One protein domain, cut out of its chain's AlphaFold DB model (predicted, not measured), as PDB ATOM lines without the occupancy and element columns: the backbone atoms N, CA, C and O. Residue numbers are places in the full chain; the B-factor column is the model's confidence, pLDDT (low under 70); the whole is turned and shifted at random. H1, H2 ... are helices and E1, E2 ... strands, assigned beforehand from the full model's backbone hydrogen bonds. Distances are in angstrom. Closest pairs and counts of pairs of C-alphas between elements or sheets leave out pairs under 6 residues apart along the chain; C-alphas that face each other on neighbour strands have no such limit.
ATOM      1  N   THR A 332     299.702 226.222 202.435       76.88
ATOM      2  CA  THR A 332     298.911 225.208 203.140       76.88
ATOM      3  C   THR A 332     299.336 225.026 204.594       76.88
ATOM      4  O   THR A 332     298.482 224.948 205.469       76.88
ATOM      5  N   GLU A 333     300.637 225.002 204.890       77.56
ATOM      6  CA  GLU A 333     301.116 224.819 206.264       77.56
ATOM      7  C   GLU A 333     300.784 226.030 207.141       77.56
ATOM      8  O   GLU A 333     300.307 225.873 208.265       77.56
ATOM      9  N   LYS A 334     300.934 227.244 206.596       83.25
ATOM     10  CA  LYS A 334     300.515 228.478 207.279       83.25
ATOM     11  C   LYS A 334     299.014 228.490 207.556       83.25
ATOM     12  O   LYS A 334     298.611 228.897 208.640       83.25
ATOM     13  N   ILE A 335     298.195 228.035 206.602       85.88
ATOM     14  CA  ILE A 335     296.746 227.926 206.799       85.88
ATOM     15  C   ILE A 335     296.434 226.894 207.882       85.88
ATOM     16  O   ILE A 335     295.697 227.225 208.797       85.88
ATOM     17  N   ASN A 336     297.038 225.707 207.852       81.94
ATOM     18  CA  ASN A 336     296.799 224.670 208.863       81.94
ATOM     19  C   ASN A 336     297.208 225.109 210.281       81.94
ATOM     20  O   ASN A 336     296.622 224.657 211.260       81.94
ATOM     21  N   GLN A 337     298.227 225.966 210.403       82.25
ATOM     22  CA  GLN A 337     298.656 226.520 211.690       82.25
ATOM     23  C   GLN A 337     297.747 227.651 212.180       82.25
ATOM     24  O   GLN A 337     297.452 227.716 213.372       82.25
ATOM     25  N   LEU A 338     297.343 228.559 211.285       86.25
ATOM     26  CA  LEU A 338     296.510 229.707 211.645       86.25
ATOM     27  C   LEU A 338     295.038 229.321 211.801       86.25
ATOM     28  O   LEU A 338     294.409 229.817 212.724       86.25
ATOM     29  N   TYR A 339     294.517 228.449 210.937       87.25
ATOM     30  CA  TYR A 339     293.110 228.054 210.840       87.25
ATOM     31  C   TYR A 339     292.941 226.521 210.878       87.25
ATOM     32  O   TYR A 339     292.547 225.907 209.880       87.25
ATOM     33  N   PRO A 340     293.266 225.871 212.006       81.38
ATOM     34  CA  PRO A 340     293.123 224.423 212.155       81.38
ATOM     35  C   PRO A 340     291.676 223.916 212.006       81.38
ATOM     36  O   PRO A 340     291.491 222.727 211.774       81.38
ATOM     37  N   GLU A 341     290.667 224.787 212.110       83.69
ATOM     38  CA  GLU A 341     289.246 224.478 211.909       83.69
ATOM     39  C   GLU A 341     288.840 224.254 210.446       83.69
ATOM     40  O   GLU A 341     287.762 223.730 210.175       83.69
ATOM     41  N   LEU A 342     289.660 224.680 209.478       86.50
ATOM     42  CA  LEU A 342     289.313 224.561 208.062       86.50
ATOM     43  C   LEU A 342     289.672 223.158 207.570       86.50
ATOM     44  O   LEU A 342     290.847 222.812 207.447       86.50
ATOM     45  N   MET A 343     288.658 222.351 207.268       82.56
ATOM     46  CA  MET A 343     288.844 220.990 206.767       82.56
ATOM     47  C   MET A 343     288.954 220.985 205.237       82.56
ATOM     48  O   MET A 343     288.348 221.816 204.561       82.56
ATOM     49  N   GLU A 344     289.740 220.056 204.688       80.56
ATOM     50  CA  GLU A 344     289.897 219.848 203.236       80.56
ATOM     51  C   GLU A 344     290.176 221.131 202.427       80.56
ATOM     52  O   GLU A 344     289.585 221.387 201.376       80.56
ATOM     53  N   VAL A 345     291.090 221.970 202.926       84.81
ATOM     54  CA  VAL A 345     291.397 223.262 202.303       84.81
ATOM     55  C   VAL A 345     291.947 223.086 200.886       84.81
ATOM     56  O   VAL A 345     293.027 222.530 200.677       84.81
ATOM     57  N   ILE A 346     291.252 223.673 199.916       83.56
ATOM     58  CA  ILE A 346     291.716 223.850 198.539       83.56
ATOM     59  C   ILE A 346     292.100 225.316 198.365       83.56
ATOM     60  O   ILE A 346     291.309 226.219 198.640       83.56
ATOM     61  N   ILE A 347     293.319 225.556 197.886       84.69
ATOM     62  CA  ILE A 347     293.873 226.898 197.688       84.69
ATOM     63  C   ILE A 347     293.739 227.301 196.220       84.69
ATOM     64  O   ILE A 347     294.200 226.588 195.329       84.69
ATOM     65  N   GLY A 348     293.158 228.471 195.961       74.12
ATOM     66  CA  GLY A 348     293.118 229.045 194.618       74.12
ATOM     67  C   GLY A 348     294.365 229.853 194.327       74.12
ATOM     68  O   GLY A 348     294.721 230.762 195.076       74.12
ATOM     69  N   ASN A 349     294.994 229.573 193.191       63.94
ATOM     70  CA  ASN A 349     296.082 230.391 192.674       63.94
ATOM     71  C   ASN A 349     295.504 231.654 192.008       63.94
ATOM     72  O   ASN A 349     295.331 231.712 190.790       63.94
ATOM     73  N   THR A 350     295.093 232.628 192.820       67.12
ATOM     74  CA  THR A 350     294.406 233.837 192.345       67.12
ATOM     75  C   THR A 350     294.832 235.069 193.132       67.12
ATOM     76  O   THR A 350     294.900 235.019 194.357       67.12
ATOM     77  N   ASP A 351     295.059 236.184 192.436       73.75
ATOM     78  CA  ASP A 351     295.415 237.463 193.056       73.75
ATOM     79  C   ASP A 351     294.206 238.086 193.778       73.75
ATOM     80  O   ASP A 351     293.297 238.684 193.180       73.75
ATOM     81  N   VAL A 352     294.188 237.904 195.098       79.81
ATOM     82  CA  VAL A 352     293.209 238.490 196.019       79.81
ATOM     83  C   VAL A 352     293.826 239.537 196.955       79.81
ATOM     84  O   VAL A 352     293.181 239.952 197.921       79.81
ATOM     85  N   GLY A 353     295.026 240.021 196.623       78.06
ATOM     86  CA  GLY A 353     295.797 240.987 197.404       78.06
ATOM     87  C   GLY A 353     296.928 240.359 198.224       78.06
ATOM     88  O   GLY A 353     296.966 239.149 198.441       78.06
ATOM     89  N   GLU A 354     297.852 241.205 198.689       78.50
ATOM     90  CA  GLU A 354     298.993 240.779 199.509       78.50
ATOM     91  C   GLU A 354     298.533 240.099 200.806       78.50
ATOM     92  O   GLU A 354     297.623 240.576 201.490       78.50
ATOM     93  N   ASP A 355     299.164 238.965 201.128       85.50
ATOM     94  CA  ASP A 355     298.900 238.141 202.317       85.50
ATOM     95  C   ASP A 355     297.458 237.647 202.468       85.50
ATOM     96  O   ASP A 355     297.028 237.288 203.567       85.50
ATOM     97  N   ARG A 356     296.701 237.614 201.373       89.62
ATOM     98  CA  ARG A 356     295.366 237.029 201.327       89.62
ATOM     99  C   ARG A 356     295.366 235.821 200.424       89.62
ATOM    100  O   ARG A 356     296.099 235.752 199.441       89.62
ATOM    101  N   VAL A 357     294.494 234.884 200.742       90.06
ATOM    102  CA  VAL A 357     294.308 233.693 199.929       90.06
ATOM    103  C   VAL A 357     292.827 233.382 199.815       90.06
ATOM    104  O   VAL A 357     292.065 233.543 200.770       90.06
ATOM    105  N   LEU A 358     292.423 232.988 198.611       90.44
ATOM    106  CA  LEU A 358     291.094 232.474 198.334       90.44
ATOM    107  C   LEU A 358     291.124 230.965 198.543       90.44
ATOM    108  O   LEU A 358     291.946 230.273 197.937       90.44
ATOM    109  N   VAL A 359     290.240 230.473 199.399       90.44
ATOM    110  CA  VAL A 359     290.174 229.059 199.760       90.44
ATOM    111  C   VAL A 359     288.751 228.544 199.671       90.44
ATOM    112  O   VAL A 359     287.805 229.283 199.953       90.44
ATOM    113  N   THR A 360     288.605 227.266 199.337       88.88
ATOM    114  CA  THR A 360     287.403 226.508 199.693       88.88
ATOM    115  C   THR A 360     287.747 225.492 200.761       88.88
ATOM    116  O   THR A 360     288.811 224.883 200.693       88.88
ATOM    117  N   TYR A 361     286.860 225.305 201.726       86.75
ATOM    118  CA  TYR A 361     287.046 224.368 202.830       86.75
ATOM    119  C   TYR A 361     285.693 223.836 203.304       86.75
ATOM    120  O   TYR A 361     284.648 224.414 202.996       86.75
ATOM    121  N   GLU A 362     285.703 222.763 204.077       85.88
ATOM    122  CA  GLU A 362     284.524 222.242 204.761       85.88
ATOM    123  C   GLU A 362     284.484 222.767 206.196       85.88
ATOM    124  O   GLU A 362     285.478 222.725 206.922       85.88
ATOM    125  N   ALA A 363     283.333 223.308 206.604       82.19
ATOM    126  CA  ALA A 363     283.176 223.917 207.926       82.19
ATOM    127  C   ALA A 363     283.063 222.887 209.063       82.19
ATOM    128  O   ALA A 363     283.229 223.243 210.226       82.19
ATOM    129  N   ALA A 364     282.736 221.639 208.729       83.81
ATOM    130  CA  ALA A 364     282.675 220.518 209.652       83.81
ATOM    131  C   ALA A 364     282.910 219.218 208.882       83.81
ATOM    132  O   ALA A 364     282.521 219.110 207.720       83.81
ATOM    133  N   ARG A 365     283.469 218.206 209.546       82.81
ATOM    134  CA  ARG A 365     283.799 216.893 208.960       82.81
ATOM    135  C   ARG A 365     282.595 216.099 208.444       82.81
ATOM    136  O   ARG A 365     282.768 215.125 207.725       82.81
ATOM    137  N   ASN A 366     281.387 216.455 208.870       77.88
ATOM    138  CA  ASN A 366     280.133 215.857 208.410       77.88
ATOM    139  C   ASN A 366     279.339 216.791 207.476       77.88
ATOM    140  O   ASN A 366     278.193 216.491 207.147       77.88
ATOM    141  N   SER A 367     279.914 217.932 207.083       77.50
ATOM    142  CA  SER A 367     279.299 218.847 206.127       77.50
ATOM    143  C   SER A 367     279.523 218.341 204.711       77.50
ATOM    144  O   SER A 367     280.649 218.102 204.306       77.50
ATOM    145  N   THR A 368     278.459 218.265 203.918       72.88
ATOM    146  CA  THR A 368     278.555 218.020 202.468       72.88
ATOM    147  C   THR A 368     278.747 219.310 201.663       72.88
ATOM    148  O   THR A 368     278.979 219.272 200.453       72.88
ATOM    149  N   ASN A 369     278.598 220.463 202.324       81.50
ATOM    150  CA  ASN A 369     278.702 221.782 201.713       81.50
ATOM    151  C   ASN A 369     280.094 222.364 201.931       81.50
ATOM    152  O   ASN A 369     280.620 222.360 203.051       81.50
ATOM    153  N   LYS A 370     280.635 222.949 200.863       86.69
ATOM    154  CA  LYS A 370     281.884 223.704 200.904       86.69
ATOM    155  C   LYS A 370     281.614 225.170 201.195       86.69
ATOM    156  O   LYS A 370     280.580 225.727 200.844       86.69
ATOM    157  N   THR A 371     282.577 225.813 201.825       90.56
ATOM    158  CA  THR A 371     282.575 227.244 202.108       90.56
ATOM    159  C   THR A 371     283.707 227.897 201.337       90.56
ATOM    160  O   THR A 371     284.856 227.477 201.446       90.56
ATOM    161  N   LEU A 372     283.397 228.936 200.564       92.25
ATOM    162  CA  LEU A 372     284.390 229.781 199.907       92.25
ATOM    163  C   LEU A 372     284.720 230.970 200.807       92.25
ATOM    164  O   LEU A 372     283.811 231.679 201.231       92.25
ATOM    165  N   ALA A 373     285.998 231.247 201.048       93.25
ATOM    166  CA  ALA A 373     286.406 232.391 201.855       93.25
ATOM    167  C   ALA A 373     287.694 233.048 201.363       93.25
ATOM    168  O   ALA A 373     288.554 232.410 200.757       93.25
ATOM    169  N   ILE A 374     287.844 234.332 201.696       92.56
ATOM    170  CA  ILE A 374     289.141 235.012 201.660       92.56
ATOM    171  C   ILE A 374     289.653 235.144 203.088       92.56
ATOM    172  O   ILE A 374     289.001 235.758 203.937       92.56
ATOM    173  N   ILE A 375     290.843 234.604 203.329       92.56
ATOM    174  CA  ILE A 375     291.488 234.577 204.646       92.56
ATOM    175  C   ILE A 375     292.863 235.250 204.602       92.56
ATOM    176  O   ILE A 375     293.476 235.376 203.537       92.56
ATOM    177  N   SER A 376     293.334 235.718 205.758       91.31
ATOM    178  CA  SER A 376     294.669 236.301 205.937       91.31
ATOM    179  C   SER A 376     295.719 235.220 206.200       91.31
ATOM    180  O   SER A 376     295.482 234.312 206.989       91.31
ATOM    181  N   LEU A 377     296.903 235.343 205.599       88.69
ATOM    182  CA  LEU A 377     298.067 234.479 205.851       88.69
ATOM    183  C   LEU A 377     298.977 234.986 206.983       88.69
ATOM    184  O   LEU A 377     299.991 234.352 207.279       88.69
ATOM    185  N   LYS A 378     298.657 236.139 207.587       88.19
ATOM    186  CA  LYS A 378     299.455 236.779 208.653       88.19
ATOM    187  C   LYS A 378     298.804 236.713 210.031       88.19
ATOM    188  O   LYS A 378     299.502 236.621 211.033       88.19
ATOM    189  N   GLU A 379     297.482 236.798 210.076       90.25
ATOM    190  CA  GLU A 379     296.686 236.829 211.304       90.25
ATOM    191  C   GLU A 379     295.445 235.957 211.124       90.25
ATOM    192  O   GLU A 379     294.997 235.769 209.994       90.25
ATOM    193  N   HIS A 380     294.883 235.435 212.216       89.19
ATOM    194  CA  HIS A 380     293.639 234.657 212.182       89.19
ATOM    195  C   HIS A 380     292.451 235.586 211.895       89.19
ATOM    196  O   HIS A 380     291.853 236.172 212.797       89.19
ATOM    197  N   LYS A 381     292.169 235.811 210.607       92.31
ATOM    198  CA  LYS A 381     291.147 236.741 210.122       92.31
ATOM    199  C   LYS A 381     290.537 236.286 208.801       92.31
ATOM    200  O   LYS A 381     291.201 236.225 207.766       92.31
ATOM    201  N   VAL A 382     289.220 236.105 208.829       92.06
ATOM    202  CA  VAL A 382     288.382 235.858 207.652       92.06
ATOM    203  C   VAL A 382     287.785 237.187 207.183       92.06
ATOM    204  O   VAL A 382     287.116 237.871 207.953       92.06
ATOM    205  N   PHE A 383     288.029 237.579 205.929       92.50
ATOM    206  CA  PHE A 383     287.497 238.829 205.367       92.50
ATOM    207  C   PHE A 383     286.021 238.702 205.000       92.50
ATOM    208  O   PHE A 383     285.224 239.591 205.288       92.50
ATOM    209  N   TRP A 384     285.669 237.587 204.370       94.00
ATOM    210  CA  TRP A 384     284.300 237.157 204.128       94.00
ATOM    211  C   TRP A 384     284.306 235.661 203.822       94.00
ATOM    212  O   TRP A 384     285.328 235.105 203.409       94.00
ATOM    213  N   LYS A 385     283.149 235.031 204.015       94.12
ATOM    214  CA  LYS A 385     282.890 233.646 203.634       94.12
ATOM    215  C   LYS A 385     281.502 233.516 203.016       94.12
ATOM    216  O   LYS A 385     280.621 234.323 203.310       94.12
ATOM    217  N   LEU A 386     281.337 232.519 202.163       91.94
ATOM    218  CA  LEU A 386     280.096 232.186 201.486       91.94
ATOM    219  C   LEU A 386     279.922 230.670 201.494       91.94
ATOM    220  O   LEU A 386     280.745 229.955 200.923       91.94
ATOM    221  N   ASP A 387     278.831 230.211 202.096       90.19
ATOM    222  CA  ASP A 387     278.445 228.805 202.060       90.19
ATOM    223  C   ASP A 387     277.924 228.480 200.654       90.19
ATOM    224  O   ASP A 387     277.008 229.136 200.144       90.19
ATOM    225  N   LEU A 388     278.546 227.503 200.002       87.44
ATOM    226  CA  LEU A 388     278.159 227.039 198.678       87.44
ATOM    227  C   LEU A 388     277.110 225.940 198.834       87.44
ATOM    228  O   LEU A 388     277.250 225.024 199.644       87.44
ATOM    229  N   VAL A 389     276.028 226.051 198.067       81.12
ATOM    230  CA  VAL A 389     274.982 225.027 198.044       81.12
ATOM    231  C   VAL A 389     275.452 223.880 197.164       81.12
ATOM    232  O   VAL A 389     275.624 224.076 195.958       81.12
ATOM    233  N   ASN A 390     275.599 222.695 197.750       69.94
ATOM    234  CA  ASN A 390     275.936 221.488 197.017       69.94
ATOM    235  C   ASN A 390     274.727 220.536 196.974       69.94
ATOM    236  O   ASN A 390     274.439 219.826 197.933       69.94
ATOM    237  N   GLU A 391     273.992 220.532 195.858       63.47
ATOM    238  CA  GLU A 391     272.984 219.503 195.572       63.47
ATOM    239  C   GLU A 391     273.618 218.444 194.658       63.47
ATOM    240  O   GLU A 391     273.593 218.568 193.431       63.47
ATOM    241  N   LEU A 392     274.210 217.409 195.266       56.66
ATOM    242  CA  LEU A 392     274.854 216.281 194.574       56.66
ATOM    243  C   LEU A 392     273.871 215.265 193.967       56.66
ATOM    244  O   LEU A 392     274.319 214.281 193.388       56.66
ATOM    245  N   ASP A 393     272.559 215.517 194.007       47.09
ATOM    246  CA  ASP A 393     271.485 214.619 193.530       47.09
ATOM    247  C   ASP A 393     271.560 214.210 192.033       47.09
ATOM    248  O   ASP A 393     270.636 213.584 191.513       47.09
ATOM    249  N   GLY A 394     272.622 214.556 191.295       44.97
ATOM    250  CA  GLY A 394     272.731 214.336 189.849       44.97
ATOM    251  C   GLY A 394     274.031 213.728 189.318       44.97
ATOM    252  O   GLY A 394     274.072 213.414 188.130       44.97
ATOM    253  N   PHE A 395     275.075 213.539 190.128       46.44
ATOM    254  CA  PHE A 395     276.334 212.950 189.657       46.44
ATOM    255  C   PHE A 395     276.616 211.685 190.467       46.44
ATOM    256  O   PHE A 395     276.944 211.771 191.642       46.44
ATOM    257  N   GLY A 396     276.411 210.515 189.851       45.34
ATOM    258  CA  GLY A 396     276.624 209.217 190.502       45.34
ATOM    259  C   GLY A 396     278.033 209.061 191.084       45.34
ATOM    260  O   GLY A 396     278.934 209.792 190.680       45.34
ATOM    261  N   ASP A 397     278.179 208.082 191.984       43.78
ATOM    262  CA  ASP A 397     279.268 207.753 192.936       43.78
ATOM    263  C   ASP A 397     280.744 207.747 192.448       43.78
ATOM    264  O   ASP A 397     281.619 207.184 193.100       43.78
ATOM    265  N   ASN A 398     281.084 208.349 191.311       44.19
ATOM    266  CA  ASN A 398     282.462 208.524 190.868       44.19
ATOM    267  C   ASN A 398     283.101 209.744 191.550       44.19
ATOM    268  O   ASN A 398     283.048 210.865 191.045       44.19
ATOM    269  N   GLU A 399     283.795 209.471 192.653       44.84
ATOM    270  CA  GLU A 399     284.547 210.372 193.546       44.84
ATOM    271  C   GLU A 399     285.657 211.238 192.888       44.84
ATOM    272  O   GLU A 399     286.381 211.948 193.578       44.84
ATOM    273  N   ASN A 400     285.822 211.222 191.559       40.16
ATOM    274  CA  ASN A 400     286.986 211.811 190.872       40.16
ATOM    275  C   ASN A 400     286.749 213.157 190.166       40.16
ATOM    276  O   ASN A 400     287.685 213.703 189.578       40.16
ATOM    277  N   TYR A 401     285.542 213.721 190.205       47.53
ATOM    278  CA  TYR A 401     285.312 215.073 189.691       47.53
ATOM    279  C   TYR A 401     285.332 216.057 190.855       47.53
ATOM    280  O   TYR A 401     284.416 216.070 191.670       47.53
ATOM    281  N   ALA A 402     286.382 216.880 190.933       49.78
ATOM    282  CA  ALA A 402     286.440 217.999 191.866       49.78
ATOM    283  C   ALA A 402     285.176 218.859 191.684       49.78
ATOM    284  O   ALA A 402     285.056 219.583 190.695       49.78
ATOM    285  N   SER A 403     284.217 218.736 192.610       59.16
ATOM    286  CA  SER A 403     282.889 219.357 192.482       59.16
ATOM    287  C   SER A 403     282.953 220.880 192.489       59.16
ATOM    288  O   SER A 403     282.019 221.527 192.028       59.16
ATOM    289  N   SER A 404     284.066 221.430 192.991       67.38
ATOM    290  CA  SER A 404     284.256 222.840 193.281       67.38
ATOM    291  C   SER A 404     285.497 223.414 192.591       67.38
ATOM    292  O   SER A 404     286.617 222.970 192.851       67.38
ATOM    293  N   ALA A 405     285.318 224.443 191.767       76.75
ATOM    294  CA  ALA A 405     286.395 225.202 191.130       76.75
ATOM    295  C   ALA A 405     286.155 226.697 191.318       76.75
ATOM    296  O   ALA A 405     285.014 227.147 191.342       76.75
ATOM    297  N   PHE A 406     287.219 227.488 191.423       84.88
ATOM    298  CA  PHE A 406     287.091 228.924 191.638       84.88
ATOM    299  C   PHE A 406     288.225 229.714 190.994       84.88
ATOM    300  O   PHE A 406     289.341 229.234 190.809       84.88
ATOM    301  N   TYR A 407     287.902 230.944 190.608       84.62
ATOM    302  CA  TYR A 407     288.769 231.828 189.847       84.62
ATOM    303  C   TYR A 407     288.449 233.289 190.167       84.62
ATOM    304  O   TYR A 407     287.295 233.710 190.078       84.62
ATOM    305  N   ALA A 408     289.457 234.091 190.505       85.81
ATOM    306  CA  ALA A 408     289.293 235.526 190.732       85.81
ATOM    307  C   ALA A 408     289.836 236.335 189.547       85.81
ATOM    308  O   ALA A 408     290.934 236.075 189.056       85.81
ATOM    309  N   LYS A 409     289.075 237.341 189.100       85.50
ATOM    310  CA  LYS A 409     289.480 238.274 188.039       85.50
ATOM    311  C   LYS A 409     288.810 239.633 188.211       85.50
ATOM    312  O   LYS A 409     287.586 239.723 188.316       85.50
ATOM    313  N   GLY A 410     289.613 240.697 188.165       86.94
ATOM    314  CA  GLY A 410     289.140 242.059 188.430       86.94
ATOM    315  C   GLY A 410     288.561 242.156 189.841       86.94
ATOM    316  O   GLY A 410     289.163 241.636 190.779       86.94
ATOM    317  N   ASP A 411     287.375 242.745 189.983       90.00
ATOM    318  CA  ASP A 411     286.691 242.919 191.276       90.00
ATOM    319  C   ASP A 411     285.830 241.716 191.691       90.00
ATOM    320  O   ASP A 411     285.088 241.787 192.673       90.00
ATOM    321  N   PHE A 412     285.901 240.602 190.951       92.19
ATOM    322  CA  PHE A 412     285.001 239.468 191.136       92.19
ATOM    323  C   PHE A 412     285.729 238.142 191.347       92.19
ATOM    324  O   PHE A 412     286.803 237.894 190.798       92.19
ATOM    325  N   VAL A 413     285.076 237.271 192.109       91.56
ATOM    326  CA  VAL A 413     285.370 235.848 192.235       91.56
ATOM    327  C   VAL A 413     284.246 235.075 191.556       91.56
ATOM    328  O   VAL A 413     283.066 235.366 191.754       91.56
ATOM    329  N   TYR A 414     284.622 234.107 190.738       91.12
ATOM    330  CA  TYR A 414     283.727 233.149 190.114       91.12
ATOM    331  C   TYR A 414     283.988 231.795 190.750       91.12
ATOM    332  O   TYR A 414     285.143 231.400 190.879       91.12
ATOM    333  N   THR A 415     282.937 231.100 191.157       90.12
ATOM    334  CA  THR A 415     283.058 229.743 191.693       90.12
ATOM    335  C   THR A 415     281.960 228.867 191.122       90.12
ATOM    336  O   THR A 415     280.860 229.343 190.847       90.12
ATOM    337  N   TRP A 416     282.279 227.599 190.941       88.25
ATOM    338  CA  TRP A 416     281.373 226.536 190.544       88.25
ATOM    339  C   TRP A 416     281.367 225.530 191.676       88.25
ATOM    340  O   TRP A 416     282.447 225.188 192.146       88.25
ATOM    341  N   ASP A 417     280.191 225.114 192.128       83.00
ATOM    342  CA  ASP A 417     280.043 223.979 193.037       83.00
ATOM    343  C   ASP A 417     278.766 223.214 192.690       83.00
ATOM    344  O   ASP A 417     277.679 223.800 192.595       83.00
ATOM    345  N   GLY A 418     278.917 221.921 192.402       79.81
ATOM    346  CA  GLY A 418     277.836 221.079 191.894       79.81
ATOM    347  C   GLY A 418     277.164 221.687 190.655       79.81
ATOM    348  O   GLY A 418     277.798 221.898 189.620       79.81
ATOM    349  N   ARG A 419     275.861 221.983 190.752       82.62
ATOM    350  CA  ARG A 419     275.067 222.557 189.648       82.62
ATOM    351  C   ARG A 419     275.020 224.085 189.603       82.62
ATOM    352  O   ARG A 419     274.296 224.637 188.770       82.62
ATOM    353  N   TYR A 420     275.715 224.769 190.506       87.81
ATOM    354  CA  TYR A 420     275.621 226.218 190.637       87.81
ATOM    355  C   TYR A 420     276.918 226.913 190.243       87.81
ATOM    356  O   TYR A 420     278.010 226.510 190.638       87.81
ATOM    357  N   GLN A 421     276.782 228.018 189.512       90.88
ATOM    358  CA  GLN A 421     277.854 228.984 189.298       90.88
ATOM    359  C   GLN A 421     277.532 230.284 190.028       90.88
ATOM    360  O   GLN A 421     276.448 230.837 189.876       90.88
ATOM    361  N   TYR A 422     278.505 230.842 190.734       92.88
ATOM    362  CA  TYR A 422     278.371 232.098 191.455       92.88
ATOM    363  C   TYR A 422     279.293 233.157 190.856       92.88
ATOM    364  O   TYR A 422     280.433 232.874 190.483       92.88
ATOM    365  N   LYS A 423     278.812 234.403 190.815       93.56
ATOM    366  CA  LYS A 423     279.647 235.598 190.651       93.56
ATOM    367  C   LYS A 423     279.567 236.427 191.919       93.56
ATOM    368  O   LYS A 423     278.485 236.856 192.313       93.56
ATOM    369  N   ILE A 424     280.714 236.693 192.522       94.06
ATOM    370  CA  ILE A 424     280.833 237.236 193.874       94.06
ATOM    371  C   ILE A 424     281.739 238.463 193.831       94.06
ATOM    372  O   ILE A 424     282.762 238.445 193.152       94.06
ATOM    373  N   LYS A 425     281.394 239.544 194.535       93.06
ATOM    374  CA  LYS A 425     282.305 240.684 194.717       93.06
ATOM    375  C   LYS A 425     283.455 240.297 195.641       93.06
ATOM    376  O   LYS A 425     283.234 239.884 196.775       93.06
ATOM    377  N   LYS A 426     284.686 240.511 195.179       90.31
ATOM    378  CA  LYS A 426     285.911 240.185 195.918       90.31
ATOM    379  C   LYS A 426     286.072 240.995 197.210       90.31
ATOM    380  O   LYS A 426     286.663 240.497 198.160       90.31
ATOM    381  N   GLU A 427     285.552 242.219 197.257       89.44
ATOM    382  CA  GLU A 427     285.696 243.120 198.409       89.44
ATOM    383  C   GLU A 427     284.952 242.624 199.657       89.44
ATOM    384  O   GLU A 427     285.486 242.694 200.761       89.44
ATOM    385  N   ASN A 428     283.727 242.119 199.487       90.88
ATOM    386  CA  ASN A 428     282.801 241.884 200.599       90.88
ATOM    387  C   ASN A 428     282.041 240.549 200.529       90.88
ATOM    388  O   ASN A 428     281.153 240.320 201.345       90.88
ATOM    389  N   GLY A 429     282.330 239.693 199.546       90.81
ATOM    390  CA  GLY A 429     281.658 238.403 199.392       90.81
ATOM    391  C   GLY A 429     280.210 238.497 198.899       90.81
ATOM    392  O   GLY A 429     279.491 237.500 198.914       90.81
ATOM    393  N   GLN A 430     279.742 239.669 198.446       93.44
ATOM    394  CA  GLN A 430     278.370 239.827 197.962       93.44
ATOM    395  C   GLN A 430     278.153 239.031 196.667       93.44
ATOM    396  O   GLN A 430     278.773 239.320 195.640       93.44
ATOM    397  N   VAL A 431     277.212 238.084 196.694       93.81
ATOM    398  CA  VAL A 431     276.755 237.357 195.503       93.81
ATOM    399  C   VAL A 431     275.996 238.315 194.581       93.81
ATOM    400  O   VAL A 431     274.982 238.895 194.963       93.81
ATOM    401  N   ILE A 432     276.514 238.497 193.368       94.94
ATOM    402  CA  ILE A 432     275.921 239.309 192.296       94.94
ATOM    403  C   ILE A 432     274.928 238.496 191.482       94.94
ATOM    404  O   ILE A 432     273.950 239.046 190.976       94.94
ATOM    405  N   TYR A 433     275.240 237.216 191.300       92.94
ATOM    406  CA  TYR A 433     274.301 236.237 190.793       92.94
ATOM    407  C   TYR A 433     274.716 234.824 191.161       92.94
ATOM    408  O   TYR A 433     275.907 234.536 191.311       92.94
ATOM    409  N   GLN A 434     273.717 233.953 191.209       93.00
ATOM    410  CA  GLN A 434     273.859 232.508 191.180       93.00
ATOM    411  C   GLN A 434     273.164 231.999 189.913       93.00
ATOM    412  O   GLN A 434     272.039 232.379 189.620       93.00
ATOM    413  N   TYR A 435     273.836 231.194 189.107       91.00
ATOM    414  CA  TYR A 435     273.269 230.570 187.917       91.00
ATOM    415  C   TYR A 435     273.053 229.091 188.207       91.00
ATOM    416  O   TYR A 435     273.971 228.423 188.684       91.00
ATOM    417  N   ASP A 436     271.849 228.595 187.944       89.19
ATOM    418  CA  ASP A 436     271.500 227.186 188.107       89.19
ATOM    419  C   ASP A 436     271.510 226.502 186.738       89.19
ATOM    420  O   ASP A 436     270.667 226.787 185.884       89.19
ATOM    421  N   TYR A 437     272.458 225.586 186.531       83.88
ATOM    422  CA  TYR A 437     272.591 224.865 185.265       83.88
ATOM    423  C   TYR A 437     271.420 223.918 184.980       83.88
ATOM    424  O   TYR A 437     271.188 223.596 183.821       83.88
ATOM    425  N   LYS A 438     270.654 223.490 185.995       83.06
ATOM    426  CA  LYS A 438     269.485 222.615 185.802       83.06
ATOM    427  C   LYS A 438     268.282 223.375 185.255       83.06
ATOM    428  O   LYS A 438     267.514 222.824 184.474       83.06
ATOM    429  N   THR A 439     268.082 224.609 185.710       85.88
ATOM    430  CA  THR A 439     266.947 225.448 185.286       85.88
ATOM    431  C   THR A 439     267.325 226.465 184.215       85.88
ATOM    432  O   THR A 439     266.461 227.208 183.760       85.88
ATOM    433  N   GLU A 440     268.607 226.509 183.835       87.44
ATOM    434  CA  GLU A 440     269.185 227.466 182.887       87.44
ATOM    435  C   GLU A 440     268.839 228.922 183.226       87.44
ATOM    436  O   GLU A 440     268.617 229.768 182.358       87.44
ATOM    437  N   SER A 441     268.754 229.222 184.524       85.19
ATOM    438  CA  SER A 441     268.229 230.494 184.999       85.19
ATOM    439  C   SER A 441     269.151 231.160 186.008       85.19
ATOM    440  O   SER A 441     269.873 230.522 186.781       85.19
ATOM    441  N   LYS A 442     269.126 232.495 185.984       86.31
ATOM    442  CA  LYS A 442     269.797 233.325 186.974       86.31
ATOM    443  C   LYS A 442     268.896 233.466 188.200       86.31
ATOM    444  O   LYS A 442     267.802 234.023 188.122       86.31
ATOM    445  N   ILE A 443     269.405 233.012 189.332       75.81
ATOM    446  CA  ILE A 443     268.816 233.132 190.655       75.81
ATOM    447  C   ILE A 443     269.557 234.256 191.384       75.81
ATOM    448  O   ILE A 443     270.761 234.165 191.633       75.81
ATOM    449  N   LYS A 444     268.803 235.297 191.751       63.34
ATOM    450  CA  LYS A 444     269.274 236.503 192.453       63.34
ATOM    451  C   LYS A 444     270.142 237.454 191.620       63.34
ATOM    452  O   LYS A 444     271.073 237.015 190.906       63.34
TER     453      LYS A 444
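AT A GLANCE: This is residues 332 to 444 of the 444 residues of an uncharacterized protein of Listeria ivanovii subsp. londoniensis (UniProt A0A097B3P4). Two strongly twisted sheets, E1 to E4 and E5 to E9, form a sandwich and are only partly face to face, with E5 and E6 covering part of the first sheet while E8 and E9 reach past it at one end. The short helix H1 sits beside the first sheet at the opposite end of the long axis, and a long loop, residues 388 to 403, joins the two sheets. The printed part has 113 residues with one named helix followed by nine named strands, H1 E1 E2 E3 E4 E5 E6 E7 E8 E9, and its class is mostly strand. Both sheets are antiparallel, in the orders E1 E2 E3 E4 and E5 E6 E7 E8 E9. The whole is compact, with a radius of gyration of the C-alphas of 14.1 A and spans of 41 by 31 by 19 A.

HOW THE PARTS SIT: H1, residues 332 to 338, comes first, and in it every O i to N i+4 pair is within hydrogen-bond range. E1, residues 343 to 348, E2, residues 356 to 362, E3, residues 370 to 376, and E4, residues 382 to 387, form a meander, each strand the antiparallel neighbour of the one before. H1 is on this sheet at a height over the sheet of 7.9 A, beside the strands and over none of them. The closest C-alphas of H1 and E1 are those of Thr 332 and Ile 347, 7.6 A apart. E1 and E2 are a hairpin, with N 346 and O 360 at 2.8 A. E2 and E3 are a hairpin, with N 359 and O 373 at 2.9 A, and so are E3 and E4, with N 386 and O 372 at 2.8 A. The second sheet is also a meander: E5, residues 404 to 409, E6, residues 412 to 417, E7, residues 420 to 425, E8, residues 431 to 436, and E9, residues 441 to 443. Across E5 and E6, N 407 and O 414 are 2.8 A apart; across E6 and E7, N 422 and O 415 are 2.8 A apart. Across E7 and E8, N 435 and O 421 are 2.7 A apart; across E8 and E9, N 443 and O 434 are 2.7 A apart. The two sheets make a sandwich, two sheets face to face: the parts that face each other are 10.7 A centre to centre, and the strands of the one stand at 25 degrees to those of the other. The closest C-alphas of E1 and E5 are those of Gly 348 and Phe 406, 6.7 A apart. E2 and E5 are near each other, with 7 pairs of C-alphas within 10 A. E4 and E8 are apart.

IN THESE COORDINATES: H1 begins at C-alpha 332, (298.911, 225.208, 203.140), and is 9.9 A from first to last C-alpha. E1 measures 15.2 A, E2 18.7 A, E3 18.6 A and E4 13.4 A. E5 begins at C-alpha 404, (284.256, 222.840, 193.281), and measures 17.1 A. E6 and E7 each measure 16.4 A and E8 13.6 A. E9, 6.3 A long, ends at C-alpha 443, (268.816, 233.132, 190.655).

THE WHOLE: The two C-alphas farthest apart are those of Lys 378 and Thr 439, at 41.6 A. The printed part has no cut and ends at residue 444, the chain's last residue. The link from E4 to E5, with 16 residues, is long; the links E1 to E2 and E2 to E3 are short, and the others are tight. The mean pLDDT of the printed part is 81.4, and 18 residues are under 70: residues 349 to 350, residues 390 to 404 and residue 444.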